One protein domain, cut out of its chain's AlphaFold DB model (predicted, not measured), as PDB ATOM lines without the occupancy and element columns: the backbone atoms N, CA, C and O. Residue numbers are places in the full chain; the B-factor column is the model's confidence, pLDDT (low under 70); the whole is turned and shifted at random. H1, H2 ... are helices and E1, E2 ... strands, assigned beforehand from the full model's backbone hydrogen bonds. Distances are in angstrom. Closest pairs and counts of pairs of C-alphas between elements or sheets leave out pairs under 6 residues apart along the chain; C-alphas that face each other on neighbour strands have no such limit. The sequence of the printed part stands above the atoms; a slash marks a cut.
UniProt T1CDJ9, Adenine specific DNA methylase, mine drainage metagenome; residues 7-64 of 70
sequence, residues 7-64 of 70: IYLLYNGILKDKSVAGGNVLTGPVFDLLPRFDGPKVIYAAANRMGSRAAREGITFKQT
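AT A GLANCE: This is residues 7 to 64 of the 70 residues of the protein "Adenine specific DNA methylase" of mine drainage metagenome (UniProt T1CDJ9). A small wall of three parallel strands, E1, E2 and E3, has its links and the short helix H2 arching over one face, while the other face is bare. H1 and the loop after it reach out at one end of the longest axis, and H3 lies by the edge strand E3. The printed part has 58 residues, with E1, H1, H2, E2, H3 and E3 along the chain and the sheet order E1, E2, E3. The class is mixed, helices and strands, with 26 residues in named elements, under half. The whole is compact, with a radius of gyration of the C-alphas of 10.5 A, and spans 28 by 20 by 18 A.

HOW THE PARTS SIT: E2, residues 41 to 45, is the inner strand. It is parallel to E1, residues 7 to 9, at 13 degrees, with N 44 and O 8 within hydrogen-bond range at 2.8 A. It is parallel to E3, residues 59 to 63, at 25 degrees, with N 60 and O 41 at 2.8 A. H3, residues 53 to 56, is on the sheet but only grazes it with residues 53 to 55; its closest C-alphas with E3 are those of Ala 54 and Thr 60, 7.5 A apart. H2, residues 28 to 32, and H1, residues 12 to 15, are not on the sheet. H2 and H3 are only just apart, at 8.4 A. Two strand-helix-strand units, parallel neighbour strands with helices between, are E1, H1 H2, E2 and E2, H3, E3, both with right-handed crossovers. Residues 25 to 26 pair in parallel with residues 47 to 48. In H2 every O i to N i+4 pair is within hydrogen-bond range; H1 and H3 are too short for such a pair.

IN THESE COORDINATES: E1 begins at C-alpha 7 (0.424, 22.122, 53.121). E2 is 12.4 A long and E3 12.6 A, ending at C-alpha 63 (3.706, 13.576, 43.763). E1 measures 6.8 A, H1 5.3 A, H2 6.2 A and H3 5.1 A.

THE WHOLE: The farthest C-alphas, of Val 20 and Asp 38, are 30.7 A apart. The printed part has no cut. The link H1 to H2, 12 residues, is long. Residues 12 to 23 have pLDDT under 70; the mean of the printed part is 82.4.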
ATOM      1  N   ILE A   7       0.578  23.384  53.834       92.56
ATOM      2  CA  ILE A   7       0.424  22.122  53.121       92.56
ATOM      3  C   ILE A   7      -0.785  22.281  52.214       92.56
ATOM      4  O   ILE A   7      -1.882  22.569  52.693       92.56
ATOM      5  N   TYR A   8      -0.568  22.098  50.917       89.94
ATOM      6  CA  TYR A   8      -1.610  22.158  49.904       89.94
ATOM      7  C   TYR A   8      -1.714  20.800  49.222       89.94
ATOM      8  O   TYR A   8      -0.705  20.202  48.846       89.94
ATOM      9  N   LEU A   9      -2.943  20.331  49.041       88.31
ATOM     10  CA  LEU A   9      -3.257  19.171  48.223       88.31
ATOM     11  C   LEU A   9      -4.034  19.667  47.011       88.31
ATOM     12  O   LEU A   9      -5.169  20.118  47.154       88.31
ATOM     13  N   LEU A  10      -3.425  19.602  45.829       85.31
ATOM     14  CA  LEU A  10      -4.131  19.881  44.588       85.31
ATOM     15  C   LEU A  10      -5.005  18.669  44.275       85.31
ATOM     16  O   LEU A  10      -4.531  17.649  43.777       85.31
ATOM     17  N   TYR A  11      -6.275  18.779  44.645       72.44
ATOM     18  CA  TYR A  11      -7.314  17.813  44.330       72.44
ATOM     19  C   TYR A  11      -8.489  18.548  43.687       72.44
ATOM     20  O   TYR A  11      -8.778  19.695  44.036       72.44
ATOM     21  N   ASN A  12      -9.188  17.875  42.771       59.12
ATOM     22  CA  ASN A  12     -10.252  18.436  41.931       59.12
ATOM     23  C   ASN A  12     -11.340  19.218  42.706       59.12
ATOM     24  O   ASN A  12     -11.951  20.126  42.145       59.12
ATOM     25  N   GLY A  13     -11.530  18.945  44.004       49.25
ATOM     26  CA  GLY A  13     -12.425  19.698  44.895       49.25
ATOM     27  C   GLY A  13     -12.035  21.165  45.160       49.25
ATOM     28  O   GLY A  13     -12.916  21.966  45.452       49.25
ATOM     29  N   ILE A  14     -10.761  21.552  45.003       53.66
ATOM     30  CA  ILE A  14     -10.316  22.961  45.094       53.66
ATOM     31  C   ILE A  14     -10.614  23.726  43.789       53.66
ATOM     32  O   ILE A  14     -10.752  24.947  43.801       53.66
ATOM     33  N   LEU A  15     -10.737  23.026  42.655       56.84
ATOM     34  CA  LEU A  15     -10.717  23.640  41.321       56.84
ATOM     35  C   LEU A  15     -12.044  23.559  40.543       56.84
ATOM     36  O   LEU A  15     -12.102  24.135  39.462       56.84
ATOM     37  N   LYS A  16     -13.094  22.914  41.086       53.38
ATOM     38  CA  LYS A  16     -14.463  22.811  40.509       53.38
ATOM     39  C   LYS A  16     -14.530  22.341  39.035       53.38
ATOM     40  O   LYS A  16     -15.494  22.646  38.348       53.38
ATOM     41  N   ASP A  17     -13.568  21.506  38.633       54.88
ATOM     42  CA  ASP A  17     -13.299  20.964  37.282       54.88
ATOM     43  C   ASP A  17     -12.356  21.811  36.394       54.88
ATOM     44  O   ASP A  17     -12.637  22.953  36.036       54.88
ATOM     45  N   LYS A  18     -11.208  21.203  36.040       53.47
ATOM     46  CA  LYS A  18     -10.193  21.681  35.077       53.47
ATOM     47  C   LYS A  18      -9.501  20.513  34.334       53.47
ATOM     48  O   LYS A  18      -8.287  20.550  34.172       53.47
ATOM     49  N   SER A  19     -10.266  19.479  33.958       49.94
ATOM     50  CA  SER A  19      -9.978  18.374  33.005       49.94
ATOM     51  C   SER A  19      -8.584  17.678  32.969       49.94
ATOM     52  O   SER A  19      -7.657  17.975  33.716       49.94
ATOM     53  N   VAL A  20      -8.466  16.626  32.139       42.25
ATOM     54  CA  VAL A  20      -7.558  15.455  32.290       42.25
ATOM     55  C   VAL A  20      -6.063  15.723  32.004       42.25
ATOM     56  O   VAL A  20      -5.212  14.951  32.435       42.25
ATOM     57  N   ALA A  21      -5.698  16.869  31.413       52.34
ATOM     58  CA  ALA A  21      -4.315  17.389  31.463       52.34
ATOM     59  C   ALA A  21      -3.896  17.838  32.885       52.34
ATOM     60  O   ALA A  21      -2.726  18.128  33.148       52.34
ATOM     61  N   GLY A  22      -4.866  17.822  33.800       52.34
ATOM     62  CA  GLY A  22      -4.725  17.457  35.193       52.34
ATOM     63  C   GLY A  22      -4.774  18.673  36.084       52.34
ATOM     64  O   GLY A  22      -3.725  19.150  36.490       52.34
ATOM     65  N   GLY A  23      -5.963  19.129  36.481       61.97
ATOM     66  CA  GLY A  23      -6.138  20.178  37.501       61.97
ATOM     67  C   GLY A  23      -5.290  20.002  38.778       61.97
ATOM     68  O   GLY A  23      -5.080  20.948  39.522       61.97
ATOM     69  N   ASN A  24      -4.705  18.827  39.000       77.12
ATOM     70  CA  ASN A  24      -3.777  18.542  40.086       77.12
ATOM     71  C   ASN A  24      -2.304  18.843  39.752       77.12
ATOM     72  O   ASN A  24      -1.427  18.421  40.493       77.12
ATOM     73  N   VAL A  25      -1.987  19.509  38.640       85.31
ATOM     74  CA  VAL A  25      -0.617  19.879  38.260       85.31
ATOM     75  C   VAL A  25      -0.264  21.249  38.827       85.31
ATOM     76  O   VAL A  25      -0.973  22.237  38.627       85.31
ATOM     77  N   LEU A  26       0.888  21.330  39.486       89.38
ATOM     78  CA  LEU A  26       1.428  22.587  39.977       89.38
ATOM     79  C   LEU A  26       1.982  23.408  38.803       89.38
ATOM     80  O   LEU A  26       3.052  23.118  38.263       89.38
ATOM     81  N   THR A  27       1.238  24.440  38.417       89.75
ATOM     82  CA  THR A  27       1.629  25.473  37.447       89.75
ATOM     83  C   THR A  27       1.663  26.836  38.140       89.75
ATOM     84  O   THR A  27       1.090  26.987  39.216       89.75
ATOM     85  N   GLY A  28       2.287  27.844  37.517       90.06
ATOM     86  CA  GLY A  28       2.261  29.222  38.031       90.06
ATOM     87  C   GLY A  28       0.835  29.735  38.294       90.06
ATOM     88  O   GLY A  28       0.544  30.088  39.430       90.06
ATOM     89  N   PRO A  29      -0.086  29.663  37.314       87.06
ATOM     90  CA  PRO A  29      -1.470  30.089  37.519       87.06
ATOM     91  C   PRO A  29      -2.212  29.327  38.622       87.06
ATOM     92  O   PRO A  29      -3.041  29.904  39.313       87.06
ATOM     93  N   VAL A  30      -1.939  28.029  38.805       86.56
ATOM     94  CA  VAL A  30      -2.540  27.258  39.910       86.56
ATOM     95  C   VAL A  30      -1.965  27.694  41.256       86.56
ATOM     96  O   VAL A  30      -2.718  27.813  42.218       86.56
ATOM     97  N   PHE A  31      -0.661  27.966  41.328       89.81
ATOM     98  CA  PHE A  31      -0.011  28.473  42.533       89.81
ATOM     99  C   PHE A  31      -0.565  29.837  42.960       89.81
ATOM    100  O   PHE A  31      -0.862  30.026  44.136       89.81
ATOM    101  N   ASP A  32      -0.778  30.746  42.007       88.88
ATOM    102  CA  ASP A  32      -1.278  32.098  42.280       88.88
ATOM    103  C   ASP A  32      -2.728  32.101  42.827       88.88
ATOM    104  O   ASP A  32      -3.164  33.084  43.425       88.88
ATOM    105  N   LEU A  33      -3.467  30.993  42.666       86.62
ATOM    106  CA  LEU A  33      -4.808  30.786  43.231       86.62
ATOM    107  C   LEU A  33      -4.796  30.196  44.649       86.62
ATOM    108  O   LEU A  33      -5.845  30.141  45.295       86.62
ATOM    109  N   LEU A  34      -3.650  29.715  45.138       87.62
ATOM    110  CA  LEU A  34      -3.566  29.151  46.480       87.62
ATOM    111  C   LEU A  34      -3.662  30.260  47.536       87.62
ATOM    112  O   LEU A  34      -3.129  31.355  47.336       87.62
ATOM    113  N   PRO A  35      -4.283  29.987  48.699       90.44
ATOM    114  CA  PRO A  35      -4.230  30.899  49.834       90.44
ATOM    115  C   PRO A  35      -2.787  31.309  50.137       90.44
ATOM    116  O   PRO A  35      -1.921  30.445  50.301       90.44
ATOM    117  N   ARG A  36      -2.535  32.620  50.205       90.69
ATOM    118  CA  ARG A  36      -1.192  33.166  50.429       90.69
ATOM    119  C   ARG A  36      -0.616  32.688  51.759       90.69
ATOM    120  O   ARG A  36      -1.311  32.633  52.770       90.69
ATOM    121  N   PHE A  37       0.675  32.376  51.738       92.62
ATOM    122  CA  PHE A  37       1.443  32.025  52.923       92.62
ATOM    123  C   PHE A  37       2.907  32.424  52.745       92.62
ATOM    124  O   PHE A  37       3.579  31.931  51.831       92.62
ATOM    125  N   ASP A  38       3.395  33.275  53.645       89.62
ATOM    126  CA  ASP A  38       4.799  33.673  53.710       89.62
ATOM    127  C   ASP A  38       5.577  32.662  54.548       89.62
ATOM    128  O   ASP A  38       5.704  32.764  55.766       89.62
ATOM    129  N   GLY A  39       6.056  31.626  53.864       91.62
ATOM    130  CA  GLY A  39       6.865  30.573  54.459       91.62
ATOM    131  C   GLY A  39       6.984  29.333  53.572       91.62
ATOM    132  O   GLY A  39       6.484  29.330  52.435       91.62
ATOM    133  N   PRO A  40       7.641  28.274  54.082       95.12
ATOM    134  CA  PRO A  40       7.808  27.010  53.377       95.12
ATOM    135  C   PRO A  40       6.467  26.354  53.047       95.12
ATOM    136  O   PRO A  40       5.538  26.339  53.863       95.12
ATOM    137  N   LYS A  41       6.377  25.772  51.848       96.25
ATOM    138  CA  LYS A  41       5.153  25.149  51.333       96.25
ATOM    139  C   LYS A  41       5.442  23.721  50.915       96.25
ATOM    140  O   LYS A  41       6.415  23.456  50.217       96.25
ATOM    141  N   VAL A  42       4.571  22.797  51.294       95.50
ATOM    142  CA  VAL A  42       4.549  21.444  50.737       95.50
ATOM    143  C   VAL A  42       3.329  21.342  49.839       95.50
ATOM    144  O   VAL A  42       2.211  21.560  50.302       95.50
ATOM    145  N   ILE A  43       3.535  21.032  48.561       92.81
ATOM    146  CA  ILE A  43       2.440  20.907  47.593       92.81
ATOM    147  C   ILE A  43       2.393  19.480  47.066       92.81
ATOM    148  O   ILE A  43       3.340  19.010  46.434       92.81
ATOM    149  N   TYR A  44       1.265  18.823  47.320       90.94
ATOM    150  CA  TYR A  44       0.924  17.519  46.778       90.94
ATOM    151  C   TYR A  44       0.159  17.696  45.472       90.94
ATOM    152  O   TYR A  44      -0.906  18.314  45.457       90.94
ATOM    153  N   ALA A  45       0.719  17.188  44.380       88.44
ATOM    154  CA  ALA A  45       0.210  17.411  43.035       88.44
ATOM    155  C   ALA A  45       0.624  16.274  42.085       88.44
ATOM    156  O   ALA A  45       1.593  15.568  42.337       88.44
ATOM    157  N   ALA A  46      -0.082  16.090  40.973       85.94
ATOM    158  CA  ALA A  46       0.206  15.042  39.993       85.94
ATOM    159  C   ALA A  46       1.529  15.275  39.243       85.94
ATOM    160  O   ALA A  46       2.229  14.324  38.909       85.94
ATOM    161  N   ALA A  47       1.882  16.537  38.988       87.75
ATOM    162  CA  ALA A  47       3.158  16.926  38.395       87.75
ATOM    163  C   ALA A  47       3.537  18.355  38.806       87.75
ATOM    164  O   ALA A  47       2.683  19.139  39.223       87.75
ATOM    165  N   ASN A  48       4.813  18.705  38.633       91.44
ATOM    166  CA  ASN A  48       5.320  20.065  38.785       91.44
ATOM    167  C   ASN A  48       5.767  20.617  37.426       91.44
ATOM    168  O   ASN A  48       6.694  20.095  36.813       91.44
ATOM    169  N   ARG A  49       5.121  21.691  36.967       91.50
ATOM    170  CA  ARG A  49       5.443  22.408  35.723       91.50
ATOM    171  C   ARG A  49       6.015  23.808  35.978       91.50
ATOM    172  O   ARG A  49       6.199  24.564  35.032       91.50
ATOM    173  N   MET A  50       6.310  24.170  37.229       91.88
ATOM    174  CA  MET A  50       6.910  25.466  37.584       91.88
ATOM    175  C   MET A  50       8.437  25.505  37.419       91.88
ATOM    176  O   MET A  50       9.031  26.582  37.482       91.88
ATOM    177  N   GLY A  51       9.091  24.354  37.232       89.56
ATOM    178  CA  GLY A  51      10.549  24.278  37.107       89.56
ATOM    179  C   GLY A  51      11.267  24.895  38.314       89.56
ATOM    180  O   GLY A  51      10.863  24.692  39.461       89.56
ATOM    181  N   SER A  52      12.310  25.694  38.061       92.12
ATOM    182  CA  SER A  52      13.116  26.351  39.105       92.12
ATOM    183  C   SER A  52      12.353  27.397  39.925       92.12
ATOM    184  O   SER A  52      12.774  27.715  41.039       92.12
ATOM    185  N   ARG A  53      11.206  27.901  39.435       93.25
ATOM    186  CA  ARG A  53      10.351  28.820  40.206       93.25
ATOM    187  C   ARG A  53       9.856  28.160  41.493       93.25
ATOM    188  O   ARG A  53       9.803  28.836  42.509       93.25
ATOM    189  N   ALA A  54       9.582  26.854  41.490       93.56
ATOM    190  CA  ALA A  54       9.112  26.161  42.692       93.56
ATOM    191  C   ALA A  54      10.093  26.304  43.874       93.56
ATOM    192  O   ALA A  54       9.674  26.601  44.988       93.56
ATOM    193  N   ALA A  55      11.400  26.184  43.618       92.00
ATOM    194  CA  ALA A  55      12.420  26.361  44.649       92.00
ATOM    195  C   ALA A  55      12.477  27.809  45.171       92.00
ATOM    196  O   ALA A  55      12.590  28.020  46.376       92.00
ATOM    197  N   ARG A  56      12.337  28.805  44.282       93.81
ATOM    198  CA  ARG A  56      12.312  30.236  44.652       93.81
ATOM    199  C   ARG A  56      11.120  30.596  45.538       93.81
ATOM    200  O   ARG A  56      11.251  31.430  46.419       93.81
ATOM    201  N   GLU A  57       9.984  29.938  45.323       94.44
ATOM    202  CA  GLU A  57       8.749  30.121  46.100       94.44
ATOM    203  C   GLU A  57       8.742  29.324  47.426       94.44
ATOM    204  O   GLU A  57       7.739  29.308  48.153       94.44
ATOM    205  N   GLY A  58       9.844  28.623  47.739       95.00
ATOM    206  CA  GLY A  58       9.977  27.789  48.934       95.00
ATOM    207  C   GLY A  58       9.107  26.528  48.898       95.00
ATOM    208  O   GLY A  58       8.620  26.085  49.942       95.00
ATOM    209  N   ILE A  59       8.858  25.974  47.705       96.06
ATOM    210  CA  ILE A  59       7.964  24.831  47.503       96.06
ATOM    211  C   ILE A  59       8.751  23.520  47.500       96.06
ATOM    212  O   ILE A  59       9.602  23.277  46.647       96.06
ATOM    213  N   THR A  60       8.367  22.617  48.397       95.88
ATOM    214  CA  THR A  60       8.673  21.189  48.312       95.88
ATOM    215  C   THR A  60       7.530  20.480  47.585       95.88
ATOM    216  O   THR A  60       6.415  20.389  48.105       95.88
ATOM    217  N   PHE A  61       7.793  19.977  46.379       94.06
ATOM    218  CA  PHE A  61       6.813  19.211  45.606       94.06
ATOM    219  C   PHE A  61       6.766  17.751  46.064       94.06
ATOM    220  O   PHE A  61       7.805  17.121  46.263       94.06
ATOM    221  N   LYS A  62       5.556  17.201  46.178       92.44
ATOM    222  CA  LYS A  62       5.318  15.774  46.395       92.44
ATOM    223  C   LYS A  62       4.306  15.268  45.380       92.44
ATOM    224  O   LYS A  62       3.233  15.845  45.225       92.44
ATOM    225  N   GLN A  63       4.638  14.175  44.703       88.00
ATOM    226  CA  GLN A  63       3.706  13.576  43.763       88.00
ATOM    227  C   GLN A  63       2.547  12.922  44.524       88.00
ATOM    228  O   GLN A  63       2.775  12.168  45.471       88.00
ATOM    229  N   THR A  64       1.304  13.203  44.131       81.12
ATOM    230  CA  THR A  64       0.149  12.450  44.638       81.12
ATOM    231  C   THR A  64       0.160  11.042  44.043       81.12
ATOM    232  O   THR A  64       0.259  10.926  42.816       81.12
TER     233      THR A  64